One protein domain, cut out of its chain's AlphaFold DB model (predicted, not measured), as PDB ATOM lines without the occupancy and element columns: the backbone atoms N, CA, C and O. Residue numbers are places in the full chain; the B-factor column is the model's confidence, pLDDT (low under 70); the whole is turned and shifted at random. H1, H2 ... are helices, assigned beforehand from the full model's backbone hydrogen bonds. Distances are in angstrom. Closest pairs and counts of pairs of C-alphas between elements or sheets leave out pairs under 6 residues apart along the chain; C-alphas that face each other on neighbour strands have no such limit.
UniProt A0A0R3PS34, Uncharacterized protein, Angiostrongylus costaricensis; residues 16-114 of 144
ATOM      1  N   GLU A  16     113.431  93.110 156.984       89.75
ATOM      2  CA  GLU A  16     114.863  93.066 157.276       89.75
ATOM      3  C   GLU A  16     115.487  94.463 157.263       89.75
ATOM      4  O   GLU A  16     116.110  94.869 158.249       89.75
ATOM      5  N   THR A  17     115.218  95.261 156.227       91.31
ATOM      6  CA  THR A  17     115.661  96.662 156.155       91.31
ATOM      7  C   THR A  17     115.141  97.477 157.339       91.31
ATOM      8  O   THR A  17     115.862  98.292 157.921       91.31
ATOM      9  N   LEU A  18     113.900  97.230 157.767       91.38
ATOM     10  CA  LEU A  18     113.325  97.883 158.944       91.38
ATOM     11  C   LEU A  18     114.016  97.475 160.254       91.38
ATOM     12  O   LEU A  18     114.158  98.318 161.143       91.38
ATOM     13  N   LYS A  19     114.457  96.218 160.394       94.38
ATOM     14  CA  LYS A  19     115.237  95.770 161.560       94.38
ATOM     15  C   LYS A  19     116.581  96.497 161.638       94.38
ATOM     16  O   LYS A  19     116.909  97.005 162.709       94.38
ATOM     17  N   LEU A  20     117.293  96.640 160.519       94.00
ATOM     18  CA  LEU A  20     118.574  97.363 160.462       94.00
ATOM     19  C   LEU A  20     118.426  98.838 160.868       94.00
ATOM     20  O   LEU A  20     119.213  99.360 161.660       94.00
ATOM     21  N   ILE A  21     117.363  99.503 160.402       93.62
ATOM     22  CA  ILE A  21     117.065 100.896 160.772       93.62
ATOM     23  C   ILE A  21     116.807 101.026 162.280       93.62
ATOM     24  O   ILE A  21     117.279 101.979 162.906       93.62
ATOM     25  N   ARG A  22     116.081 100.069 162.873       94.50
ATOM     26  CA  ARG A  22     115.821 100.037 164.320       94.50
ATOM     27  C   ARG A  22     117.108  99.821 165.110       94.50
ATOM     28  O   ARG A  22     117.377 100.596 166.021       94.50
ATOM     29  N   GLN A  23     117.921  98.835 164.728       94.56
ATOM     30  CA  GLN A  23     119.219  98.551 165.355       94.56
ATOM     31  C   GLN A  23     120.139  99.771 165.336       94.56
ATOM     32  O   GLN A  23     120.682 100.148 166.371       94.56
ATOM     33  N   ARG A  24     120.229 100.468 164.196       95.75
ATOM     34  CA  ARG A  24     120.969 101.732 164.098       95.75
ATOM     35  C   ARG A  24     120.475 102.767 165.114       95.75
ATOM     36  O   ARG A  24     121.284 103.505 165.668       95.75
ATOM     37  N   GLY A  25     119.163 102.856 165.339       94.12
ATOM     38  CA  GLY A  25     118.570 103.732 166.353       94.12
ATOM     39  C   GLY A  25     119.055 103.403 167.765       94.12
ATOM     40  O   GLY A  25     119.504 104.303 168.469       94.12
ATOM     41  N   PHE A  26     119.056 102.119 168.129       93.19
ATOM     42  CA  PHE A  26     119.559 101.650 169.423       93.19
ATOM     43  C   PHE A  26     121.059 101.927 169.610       93.19
ATOM     44  O   PHE A  26     121.473 102.421 170.659       93.19
ATOM     45  N   SER A  27     121.886 101.688 168.588       93.62
ATOM     46  CA  SER A  27     123.325 101.989 168.664       93.62
ATOM     47  C   SER A  27     123.607 103.488 168.787       93.62
ATOM     48  O   SER A  27     124.538 103.873 169.492       93.62
ATOM     49  N   ARG A  28     122.777 104.340 168.165       92.44
ATOM     50  CA  ARG A  28     122.863 105.801 168.316       92.44
ATOM     51  C   ARG A  28     122.564 106.245 169.740       92.44
ATOM     52  O   ARG A  28     123.289 107.085 170.256       92.44
ATOM     53  N   THR A  29     121.517 105.701 170.360       94.44
ATOM     54  CA  THR A  29     121.172 106.022 171.754       94.44
ATOM     55  C   THR A  29     122.218 105.512 172.739       94.44
ATOM     56  O   THR A  29     122.450 106.153 173.753       94.44
ATOM     57  N   ALA A  30     122.890 104.403 172.419       93.38
ATOM     58  CA  ALA A  30     123.959 103.835 173.236       93.38
ATOM     59  C   ALA A  30     125.316 104.562 173.099       93.38
ATOM     60  O   ALA A  30     126.255 104.212 173.801       93.38
ATOM     61  N   GLY A  31     125.457 105.535 172.189       92.88
ATOM     62  CA  GLY A  31     126.717 106.267 171.984       92.88
ATOM     63  C   GLY A  31     127.800 105.502 171.206       92.88
ATOM     64  O   GLY A  31     128.910 106.004 171.033       92.88
ATOM     65  N   ASN A  32     127.489 104.319 170.668       93.44
ATOM     66  CA  ASN A  32     128.457 103.463 169.977       93.44
ATOM     67  C   ASN A  32     128.707 103.945 168.538       93.44
ATOM     68  O   ASN A  32     128.004 103.543 167.602       93.44
ATOM     69  N   ARG A  33     129.697 104.826 168.345       92.25
ATOM     70  CA  ARG A  33     129.961 105.512 167.063       92.25
ATOM     71  C   ARG A  33     130.360 104.567 165.922       92.25
ATOM     72  O   ARG A  33     129.840 104.724 164.817       92.25
ATOM     73  N   GLU A  34     131.230 103.595 166.183       93.25
ATOM     74  CA  GLU A  34     131.713 102.635 165.176       93.25
ATOM     75  C   GLU A  34     130.581 101.732 164.679       93.25
ATOM     76  O   GLU A  34     130.231 101.786 163.497       93.25
ATOM     77  N   LEU A  35     129.899 101.036 165.595       93.56
ATOM     78  CA  LEU A  35     128.738 100.190 165.284       93.56
ATOM     79  C   LEU A  35     127.608 100.971 164.598       93.56
ATOM     80  O   LEU A  35     126.974 100.490 163.659       93.56
ATOM     81  N   THR A  36     127.373 102.222 165.006       94.62
ATOM     82  CA  THR A  36     126.398 103.095 164.336       94.62
ATOM     83  C   THR A  36     126.775 103.355 162.879       94.62
ATOM     84  O   THR A  36     125.891 103.431 162.020       94.62
ATOM     85  N   SER A  37     128.068 103.523 162.587       94.25
ATOM     86  CA  SER A  37     128.560 103.782 161.233       94.25
ATOM     87  C   SER A  37     128.405 102.560 160.326       94.25
ATOM     88  O   SER A  37     127.968 102.702 159.181       94.25
ATOM     89  N   GLU A  38     128.655 101.361 160.850       95.81
ATOM     90  CA  GLU A  38     128.468 100.095 160.137       95.81
ATOM     91  C   GLU A  38     126.992  99.841 159.839       95.81
ATOM     92  O   GLU A  38     126.608  99.677 158.676       95.81
ATOM     93  N   LEU A  39     126.134  99.943 160.858       95.06
ATOM     94  CA  LEU A  39     124.687  99.799 160.698       95.06
ATOM     95  C   LEU A  39     124.102 100.866 159.766       95.06
ATOM     96  O   LEU A  39     123.141 100.603 159.040       95.06
ATOM     97  N   ALA A  40     124.673 102.074 159.733       93.56
ATOM     98  CA  ALA A  40     124.274 103.110 158.784       93.56
ATOM     99  C   ALA A  40     124.632 102.752 157.335       93.56
ATOM    100  O   ALA A  40     123.807 102.991 156.449       93.56
ATOM    101  N   LYS A  41     125.815 102.177 157.083       96.44
ATOM    102  CA  LYS A  41     126.208 101.687 155.751       96.44
ATOM    103  C   LYS A  41     125.268 100.571 155.294       96.44
ATOM    104  O   LYS A  41     124.687 100.676 154.213       96.44
ATOM    105  N   GLN A  42     125.044  99.574 156.149       96.56
ATOM    106  CA  GLN A  42     124.160  98.440 155.863       96.56
ATOM    107  C   GLN A  42     122.716  98.886 155.605       96.56
ATOM    108  O   GLN A  42     122.133  98.528 154.586       96.56
ATOM    109  N   SER A  43     122.162  99.753 156.461       93.81
ATOM    110  CA  SER A  43     120.796 100.267 156.291       93.81
ATOM    111  C   SER A  43     120.621 101.026 154.971       93.81
ATOM    112  O   SER A  43     119.610 100.862 154.295       93.81
ATOM    113  N   ARG A  44     121.595 101.863 154.578       94.62
ATOM    114  CA  ARG A  44     121.539 102.600 153.301       94.62
ATOM    115  C   ARG A  44     121.562 101.654 152.104       94.62
ATOM    116  O   ARG A  44     120.831 101.889 151.146       94.62
ATOM    117  N   GLN A  45     122.389 100.612 152.167       95.75
ATOM    118  CA  GLN A  45     122.492  99.623 151.102       95.75
ATOM    119  C   GLN A  45     121.198  98.808 150.975       95.75
ATOM    120  O   GLN A  45     120.657  98.717 149.879       95.75
ATOM    121  N   ALA A  46     120.646  98.327 152.090       93.31
ATOM    122  CA  ALA A  46     119.388  97.580 152.108       93.31
ATOM    123  C   ALA A  46     118.208  98.410 151.561       93.31
ATOM    124  O   ALA A  46     117.490  97.965 150.673       93.31
ATOM    125  N   VAL A  47     118.080  99.678 151.978       91.19
ATOM    126  CA  VAL A  47     117.057 100.596 151.435       91.19
ATOM    127  C   VAL A  47     117.227 100.814 149.929       91.19
ATOM    128  O   VAL A  47     116.241 100.915 149.201       91.19
ATOM    129  N   LYS A  48     118.466 100.922 149.438       92.75
ATOM    130  CA  LYS A  48     118.732 101.122 148.009       92.75
ATOM    131  C   LYS A  48     118.260  99.927 147.182       92.75
ATOM    132  O   LYS A  48     117.670 100.145 146.125       92.75
ATOM    133  N   GLU A  49     118.515  98.709 147.650       93.12
ATOM    134  CA  GLU A  49     118.084  97.490 146.960       93.12
ATOM    135  C   GLU A  49     116.560  97.313 147.025       93.12
ATOM    136  O   GLU A  49     115.939  97.203 145.967       93.12
ATOM    137  N   ASP A  50     115.932  97.474 148.196       89.19
ATOM    138  CA  ASP A  50     114.465  97.434 148.348       89.19
ATOM    139  C   ASP A  50     113.757  98.414 147.394       89.19
ATOM    140  O   ASP A  50     112.709  98.127 146.814       89.19
ATOM    141  N   LEU A  51     114.319  99.616 147.215       87.75
ATOM    142  CA  LEU A  51     113.752 100.621 146.316       87.75
ATOM    143  C   LEU A  51     113.941 100.275 144.834       87.75
ATOM    144  O   LEU A  51     113.099 100.668 144.023       87.75
ATOM    145  N   LYS A  52     115.023  99.588 144.452       88.81
ATOM    146  CA  LYS A  52     115.206  99.092 143.078       88.81
ATOM    147  C   LYS A  52     114.225  97.964 142.784       88.81
ATOM    148  O   LYS A  52     113.557  98.011 141.753       88.81
ATOM    149  N   GLU A  53     114.088  97.019 143.706       86.69
ATOM    150  CA  GLU A  53     113.131  95.919 143.607       86.69
ATOM    151  C   GLU A  53     111.695  96.450 143.540       86.69
ATOM    152  O   GLU A  53     110.951  96.144 142.609       86.69
ATOM    153  N   GLY A  54     111.330  97.364 144.443       86.19
ATOM    154  CA  GLY A  54     110.017  98.001 144.439       86.19
ATOM    155  C   GLY A  54     109.725  98.781 143.152       86.19
ATOM    156  O   GLY A  54     108.581  98.819 142.702       86.19
ATOM    157  N   ARG A  55     110.739  99.386 142.516       83.56
ATOM    158  CA  ARG A  55     110.588 100.011 141.189       83.56
ATOM    159  C   ARG A  55     110.330  98.976 140.102       83.56
ATOM    160  O   ARG A  55     109.431  99.198 139.297       83.56
ATOM    161  N   ALA A  56     111.079  97.875 140.085       83.31
ATOM    162  CA  ALA A  56     110.873  96.794 139.126       83.31
ATOM    163  C   ALA A  56     109.458  96.209 139.256       83.31
ATOM    164  O   ALA A  56     108.728  96.155 138.270       83.31
ATOM    165  N   ALA A  57     109.017  95.910 140.480       82.94
ATOM    166  CA  ALA A  57     107.671  95.410 140.753       82.94
ATOM    167  C   ALA A  57     106.569  96.385 140.301       82.94
ATOM    168  O   ALA A  57     105.569  95.976 139.716       82.94
ATOM    169  N   VAL A  58     106.753  97.696 140.512       82.19
ATOM    170  CA  VAL A  58     105.809  98.723 140.029       82.19
ATOM    171  C   VAL A  58     105.725  98.745 138.503       82.19
ATOM    172  O   VAL A  58     104.638  98.945 137.964       82.19
ATOM    173  N   MET A  59     106.850  98.564 137.811       78.31
ATOM    174  CA  MET A  59     106.880  98.518 136.349       78.31
ATOM    175  C   MET A  59     106.193  97.260 135.812       78.31
ATOM    176  O   MET A  59     105.389  97.370 134.890       78.31
ATOM    177  N   VAL A  60     106.440  96.101 136.427       82.94
ATOM    178  CA  VAL A  60     105.772  94.833 136.084       82.94
ATOM    179  C   VAL A  60     104.261  94.949 136.284       82.94
ATOM    180  O   VAL A  60     103.508  94.740 135.338       82.94
ATOM    181  N   GLY A  61     103.809  95.419 137.450       76.75
ATOM    182  CA  GLY A  61     102.377  95.602 137.708       76.75
ATOM    183  C   GLY A  61     101.716  96.643 136.792       76.75
ATOM    184  O   GLY A  61     100.517  96.578 136.530       76.75
ATOM    185  N   ALA A  62     102.473  97.615 136.272       75.12
ATOM    186  CA  ALA A  62     101.964  98.548 135.270       75.12
ATOM    187  C   ALA A  62     101.803  97.888 133.892       75.12
ATOM    188  O   ALA A  62     100.795  98.143 133.233       75.12
ATOM    189  N   ALA A  63     102.755  97.045 133.483       75.12
ATOM    190  CA  ALA A  63     102.668  96.268 132.250       75.12
ATOM    191  C   ALA A  63     101.489  95.279 132.292       75.12
ATOM    192  O   ALA A  63     100.699  95.246 131.354       75.12
ATOM    193  N   GLU A  64     101.310  94.565 133.408       74.75
ATOM    194  CA  GLU A  64     100.155  93.683 133.644       74.75
ATOM    195  C   GLU A  64      98.821  94.442 133.580       74.75
ATOM    196  O   GLU A  64      97.846  93.953 133.021       74.75
ATOM    197  N   ALA A  65      98.780  95.677 134.091       76.19
ATOM    198  CA  ALA A  65      97.600  96.542 134.037       76.19
ATOM    199  C   ALA A  65      97.393  97.247 132.676       76.19
ATOM    200  O   ALA A  65      96.606  98.194 132.601       76.19
ATOM    201  N   GLY A  66      98.133  96.870 131.625       74.94
ATOM    202  CA  GLY A  66      98.021  97.458 130.284       74.94
ATOM    203  C   GLY A  66      98.466  98.925 130.193       74.94
ATOM    204  O   GLY A  66      98.125  99.632 129.244       74.94
ATOM    205  N   LYS A  67      99.215  99.434 131.180       70.62
ATOM    206  CA  LYS A  67      99.726 100.811 131.171       70.62
ATOM    207  C   LYS A  67     101.002 100.865 130.340       70.62
ATOM    208  O   LYS A  67     101.945 100.119 130.585       70.62
ATOM    209  N   SER A  68     101.079 101.816 129.408       77.69
ATOM    210  CA  SER A  68     102.312 102.020 128.644       77.69
ATOM    211  C   SER A  68     103.479 102.396 129.569       77.69
ATOM    212  O   SER A  68     103.329 103.192 130.503       77.69
ATOM    213  N   ILE A  69     104.665 101.856 129.278       74.19
ATOM    214  CA  ILE A  69     105.920 102.086 130.021       74.19
ATOM    215  C   ILE A  69     106.155 103.588 130.255       74.19
ATOM    216  O   ILE A  69     106.479 104.020 131.362       74.19
ATOM    217  N   ARG A  70     105.897 104.411 129.229       81.31
ATOM    218  CA  ARG A  70     106.021 105.874 129.288       81.31
ATOM    219  C   ARG A  70     105.094 106.501 130.335       81.31
ATOM    220  O   ARG A  70     105.517 107.400 131.064       81.31
ATOM    221  N   LYS A  71     103.847 106.029 130.450       79.38
ATOM    222  CA  LYS A  71     102.872 106.518 131.440       79.38
ATOM    223  C   LYS A  71     103.255 106.079 132.855       79.38
ATOM    224  O   LYS A  71     103.168 106.889 133.778       79.38
ATOM    225  N   ALA A  72     103.751 104.850 133.022       73.69
ATOM    226  CA  ALA A  72     104.266 104.353 134.298       73.69
ATOM    227  C   ALA A  72     105.445 105.206 134.803       73.69
ATOM    228  O   ALA A  72     105.377 105.749 135.908       73.69
ATOM    229  N   HIS A  73     106.457 105.443 133.961       81.06
ATOM    230  CA  HIS A  73     107.575 106.332 134.291       81.06
ATOM    231  C   HIS A  73     107.111 107.743 134.662       81.06
ATOM    232  O   HIS A  73     107.504 108.249 135.714       81.06
ATOM    233  N   ARG A  74     106.232 108.353 133.853       84.88
ATOM    234  CA  ARG A  74     105.714 109.707 134.107       84.88
ATOM    235  C   ARG A  74     104.954 109.793 135.431       84.88
ATOM    236  O   ARG A  74     105.127 110.739 136.188       84.88
ATOM    237  N   SER A  75     104.131 108.797 135.751       78.00
ATOM    238  CA  SER A  75     103.418 108.759 137.034       78.00
ATOM    239  C   SER A  75     104.360 108.601 138.232       78.00
ATOM    240  O   SER A  75     104.147 109.239 139.262       78.00
ATOM    241  N   PHE A  76     105.440 107.825 138.094       76.06
ATOM    242  CA  PHE A  76     106.450 107.688 139.141       76.06
ATOM    243  C   PHE A  76     107.233 108.989 139.363       76.06
ATOM    244  O   PHE A  76     107.451 109.383 140.510       76.06
ATOM    245  N   THR A  77     107.633 109.679 138.289       81.88
ATOM    246  CA  THR A  77     108.303 110.984 138.396       81.88
ATOM    247  C   THR A  77     107.377 112.026 139.003       81.88
ATOM    248  O   THR A  77     107.783 112.696 139.944       81.88
ATOM    249  N   ASN A  78     106.118 112.091 138.562       84.75
ATOM    250  CA  ASN A  78     105.127 113.023 139.105       84.75
ATOM    251  C   ASN A  78     104.877 112.782 140.601       84.75
ATOM    252  O   ASN A  78     104.820 113.733 141.373       84.75
ATOM    253  N   TYR A  79     104.784 111.517 141.025       76.00
ATOM    254  CA  TYR A  79     104.691 111.160 142.441       76.00
ATOM    255  C   TYR A  79     105.911 111.649 143.232       76.00
ATOM    256  O   TYR A  79     105.763 112.254 144.289       76.00
ATOM    257  N   LYS A  80     107.123 111.419 142.711       80.56
ATOM    258  CA  LYS A  80     108.367 111.849 143.361       80.56
ATOM    259  C   LYS A  80     108.450 113.376 143.487       80.56
ATOM    260  O   LYS A  80     108.837 113.861 144.543       80.56
ATOM    261  N   THR A  81     108.085 114.115 142.440       77.81
ATOM    262  CA  THR A  81     108.091 115.585 142.431       77.81
ATOM    263  C   THR A  81     107.128 116.147 143.472       77.81
ATOM    264  O   THR A  81     107.546 116.916 144.330       77.81
ATOM    265  N   LYS A  82     105.880 115.669 143.495       69.00
ATOM    266  CA  LYS A  82     104.878 116.148 144.456       69.00
ATOM    267  C   LYS A  82     105.190 115.778 145.909       69.00
ATOM    268  O   LYS A  82     104.910 116.555 146.812       69.00
ATOM    269  N   MET A  83     105.820 114.624 146.154       65.81
ATOM    270  CA  MET A  83     106.326 114.265 147.491       65.81
ATOM    271  C   MET A  83     107.402 115.236 147.993       65.81
ATOM    272  O   MET A  83     107.481 115.483 149.194       65.81
ATOM    273  N   ASN A  84     108.221 115.784 147.092       72.56
ATOM    274  CA  ASN A  84     109.212 116.797 147.445       72.56
ATOM    275  C   ASN A  84     108.559 118.170 147.669       72.56
ATOM    276  O   ASN A  84     108.965 118.882 148.581       72.56
ATOM    277  N   GLU A  85     107.539 118.522 146.882       63.22
ATOM    278  CA  GLU A  85     106.773 119.769 147.035       63.22
ATOM    279  C   GLU A  85     106.026 119.826 148.374       63.22
ATOM    280  O   GLU A  85     106.124 120.823 149.078       63.22
ATOM    281  N   LEU A  86     105.367 118.737 148.791       61.91
ATOM    282  CA  LEU A  86     104.705 118.645 150.103       61.91
ATOM    283  C   LEU A  86     105.688 118.626 151.287       61.91
ATOM    284  O   LEU A  86     105.301 118.898 152.420       61.91
ATOM    285  N   GLY A  87     106.950 118.270 151.039       58.50
ATOM    286  CA  GLY A  87     108.031 118.371 152.019       58.50
ATOM    287  C   GLY A  87     108.666 119.763 152.087       58.50
ATOM    288  O   GLY A  87     109.509 119.987 152.956       58.50
ATOM    289  N   SER A  88     108.294 120.680 151.187       50.69
ATOM    290  CA  SER A  88     108.769 122.063 151.183       50.69
ATOM    291  C   SER A  88     107.993 122.875 152.229       50.69
ATOM    292  O   SER A  88     106.763 122.910 152.173       50.69
ATOM    293  N   PRO A  89     108.660 123.551 153.181       51.09
ATOM    294  CA  PRO A  89     108.019 124.276 154.280       51.09
ATOM    295  C   PRO A  89     107.470 125.647 153.835       51.09
ATOM    296  O   PRO A  89     107.579 126.629 154.563       51.09
ATOM    297  N   GLY A  90     106.940 125.727 152.613       53.41
ATOM    298  CA  GLY A  90     106.637 126.981 151.932       53.41
ATOM    299  C   GLY A  90     105.290 127.595 152.279       53.41
ATOM    300  O   GLY A  90     105.210 128.812 152.336       53.41
ATOM    301  N   GLU A  91     104.245 126.810 152.552       58.84
ATOM    302  CA  GLU A  91     102.978 127.419 152.958       58.84
ATOM    303  C   GLU A  91     102.043 126.431 153.659       58.84
ATOM    304  O   GLU A  91     101.598 125.434 153.097       58.84
ATOM    305  N   THR A  92     101.713 126.777 154.904       51.91
ATOM    306  CA  THR A  92     100.656 126.192 155.741       51.91
ATOM    307  C   THR A  92     100.936 124.796 156.310       51.91
ATOM    308  O   THR A  92     100.451 123.769 155.834       51.91
ATOM    309  N   VAL A  93     101.645 124.775 157.445       54.44
ATOM    310  CA  VAL A  93     101.683 123.633 158.372       54.44
ATOM    311  C   VAL A  93     100.250 123.324 158.812       54.44
ATOM    312  O   VAL A  93      99.687 123.993 159.678       54.44
ATOM    313  N   THR A  94      99.621 122.319 158.203       56.00
ATOM    314  CA  THR A  94      98.291 121.868 158.616       56.00
ATOM    315  C   THR A  94      98.422 121.254 160.011       56.00
ATOM    316  O   THR A  94      98.972 120.167 160.169       56.00
ATOM    317  N   ALA A  95      97.946 121.965 161.037       57.59
ATOM    318  CA  ALA A  95      98.238 121.724 162.459       57.59
ATOM    319  C   ALA A  95      97.733 120.381 163.042       57.59
ATOM    320  O   ALA A  95      97.852 120.134 164.240       57.59
ATOM    321  N   SER A  96      97.144 119.499 162.227       69.44
ATOM    322  CA  SER A  96      96.534 118.247 162.676       69.44
ATOM    323  C   SER A  96      96.633 117.145 161.624       69.44
ATOM    324  O   SER A  96      96.314 117.338 160.450       69.44
ATOM    325  N   ARG A  97      96.974 115.934 162.080       69.88
ATOM    326  CA  ARG A  97      96.994 114.702 161.274       69.88
ATOM    327  C   ARG A  97      95.685 114.465 160.515       69.88
ATOM    328  O   ARG A  97      95.714 114.054 159.362       69.88
ATOM    329  N   LYS A  98      94.545 114.773 161.141       73.19
ATOM    330  CA  LYS A  98      93.209 114.591 160.556       73.19
ATOM    331  C   LYS A  98      92.953 115.561 159.401       73.19
ATOM    332  O   LYS A  98      92.261 115.217 158.448       73.19
ATOM    333  N   ALA A  99      93.515 116.765 159.481       67.06
ATOM    334  CA  ALA A  99      93.443 117.740 158.399       67.06
ATOM    335  C   ALA A  99      94.324 117.307 157.218       67.06
ATOM    336  O   ALA A  99      93.871 117.341 156.078       67.06
ATOM    337  N   MET A 100      95.521 116.783 157.497       78.06
ATOM    338  CA  MET A 100      96.406 116.224 156.471       78.06
ATOM    339  C   MET A 100      95.781 115.014 155.759       78.06
ATOM    340  O   MET A 100      95.796 114.938 154.535       78.06
ATOM    341  N   GLU A 101      95.172 114.088 156.507       75.12
ATOM    342  CA  GLU A 101      94.474 112.930 155.933       75.12
ATOM    343  C   GLU A 101      93.321 113.361 155.015       75.12
ATOM    344  O   GLU A 101      93.191 112.819 153.921       75.12
ATOM    345  N   LYS A 102      92.536 114.382 155.387       80.56
ATOM    346  CA  LYS A 102      91.476 114.932 154.522       80.56
ATOM    347  C   LYS A 102      92.014 115.537 153.225       80.56
ATOM    348  O   LYS A 102      91.459 115.258 152.169       80.56
ATOM    349  N   VAL A 103      93.092 116.320 153.298       73.56
ATOM    350  CA  VAL A 103      93.736 116.914 152.112       73.56
ATOM    351  C   VAL A 103      94.254 115.817 151.178       73.56
ATOM    352  O   VAL A 103      94.050 115.882 149.968       73.56
ATOM    353  N   ILE A 104      94.852 114.764 151.742       79.69
ATOM    354  CA  ILE A 104      95.305 113.596 150.983       79.69
ATOM    355  C   ILE A 104      94.119 112.873 150.329       79.69
ATOM    356  O   ILE A 104      94.199 112.514 149.157       79.69
ATOM    357  N   HIS A 105      93.022 112.658 151.055       77.88
ATOM    358  CA  HIS A 105      91.836 111.988 150.520       77.88
ATOM    359  C   HIS A 105      91.183 112.778 149.384       77.88
ATOM    360  O   HIS A 105      90.952 112.195 148.330       77.88
ATOM    361  N   GLN A 106      90.975 114.085 149.558       75.19
ATOM    362  CA  GLN A 106      90.437 114.959 148.513       75.19
ATOM    363  C   GLN A 106      91.305 114.908 147.249       75.19
ATOM    364  O   GLN A 106      90.802 114.686 146.154       75.19
ATOM    365  N   TYR A 107      92.629 114.993 147.419       70.62
ATOM    366  CA  TYR A 107      93.588 114.914 146.319       70.62
ATOM    367  C   TYR A 107      93.499 113.599 145.525       70.62
ATOM    368  O   TYR A 107      93.624 113.600 144.301       70.62
ATOM    369  N   TYR A 108      93.306 112.463 146.203       72.75
ATOM    370  CA  TYR A 108      93.156 111.173 145.527       72.75
ATOM    371  C   TYR A 108      91.770 110.980 144.906       72.75
ATOM    372  O   TYR A 108      91.695 110.340 143.859       72.75
ATOM    373  N   SER A 109      90.712 111.535 145.500       74.94
ATOM    374  CA  SER A 109      89.365 111.538 144.919       74.94
ATOM    375  C   SER A 109      89.325 112.347 143.626       74.94
ATOM    376  O   SER A 109      88.997 111.790 142.587       74.94
ATOM    377  N   ASP A 110      89.819 113.587 143.628       70.31
ATOM    378  CA  ASP A 110      89.855 114.438 142.427       70.31
ATOM    379  C   ASP A 110      90.699 113.810 141.297       70.31
ATOM    380  O   ASP A 110      90.416 113.958 140.106       70.31
ATOM    381  N   LEU A 111      91.745 113.058 141.656       64.88
ATOM    382  CA  LEU A 111      92.607 112.355 140.702       64.88
ATOM    383  C   LEU A 111      91.944 111.118 140.071       64.88
ATOM    384  O   LEU A 111      92.325 110.727 138.968       64.88
ATOM    385  N   ILE A 112      91.012 110.476 140.774       61.81
ATOM    386  CA  ILE A 112      90.306 109.274 140.307       61.81
ATOM    387  C   ILE A 112      88.999 109.660 139.599       61.81
ATOM    388  O   ILE A 112      88.669 109.050 138.584       61.81
ATOM    389  N   ASP A 113      88.324 110.710 140.069       64.12
ATOM    390  CA  ASP A 113      87.048 111.208 139.538       64.12
ATOM    391  C   ASP A 113      87.219 112.147 138.333       64.12
ATOM    392  O   ASP A 113      86.264 112.397 137.600       64.12
ATOM    393  N   SER A 114      88.440 112.616 138.045       61.97
ATOM    394  CA  SER A 114      88.770 113.360 136.817       61.97
ATOM    395  C   SER A 114      88.840 112.468 135.571       61.97
ATOM    396  O   SER A 114      89.721 112.625 134.720       61.97
TER     397      SER A 114
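What this domain is: This is residues 16 to 114 of the 144 residues of an uncharacterized protein of Angiostrongylus costaricensis (UniProt A0A0R3PS34). What shape does the printed part make? It is an open zigzag of four helices: H1 folds back alongside the first part of the long helix H2, and H3 turns back from the other end of H2 to make a V with it. Beyond H3 a link without a named element leads to H4, which touches no helix. What is it made of, and how large is it? The 99 printed residues hold H1, H2, H3 and H4 in that order, with no named strand, and the class is all helix. The whole is only just loose, close to extended, with a radius of gyration of the C-alphas of 18.6 A, and its flat outline spans 53 by 38 by 20 A.

Where its parts are: Where do the first two helices run? H1, residues 16 to 29, begins at C-alpha 16 (114.863, 93.066, 157.276) and is 20.4 A long. H2, residues 33 to 64, is 46.3 A long. Where are the other two? H3, residues 69 to 86, is 26.1 A long. H4, residues 97 to 113, is 24.2 A long and ends at C-alpha 113 (87.048, 111.208, 139.538).

How they stand to each other: How does H1 stand to H2? They touch as a helical hairpin, opposite ways at a shallow tilt of 26 degrees; their closest C-alphas, of Arg 24 and Leu 39, are 5.4 A apart. How does H3 stand to H2? This hairpin has a steep tilt of 44 degrees, opposite ways, and residues 59 to 63 of H2 alone touch residues 69 to 72 of H3 alone. Their closest C-alphas, of Ala 62 and Ala 72, are 6.3 A apart. What stays apart, and what do the backbones show? H4 is apart from H1, H2 and H3, and H1 is apart from H3. In H1, H2, H3 and H4 every O i to N i+4 pair is within hydrogen-bond range.

The domain as a whole: How far does it reach, and is it cut? The two C-alphas farthest apart, of Asn 32 and Ser 114, are 52.7 A apart, and the printed part has no cut. Which links are long? None is: H1 to H2 and H2 to H3 are tight links, and H3 to H4 is short. Where is confidence low? The model's pLDDT is under 70 at residues 82 to 83, 85 to 97, 99 and 111 to 114.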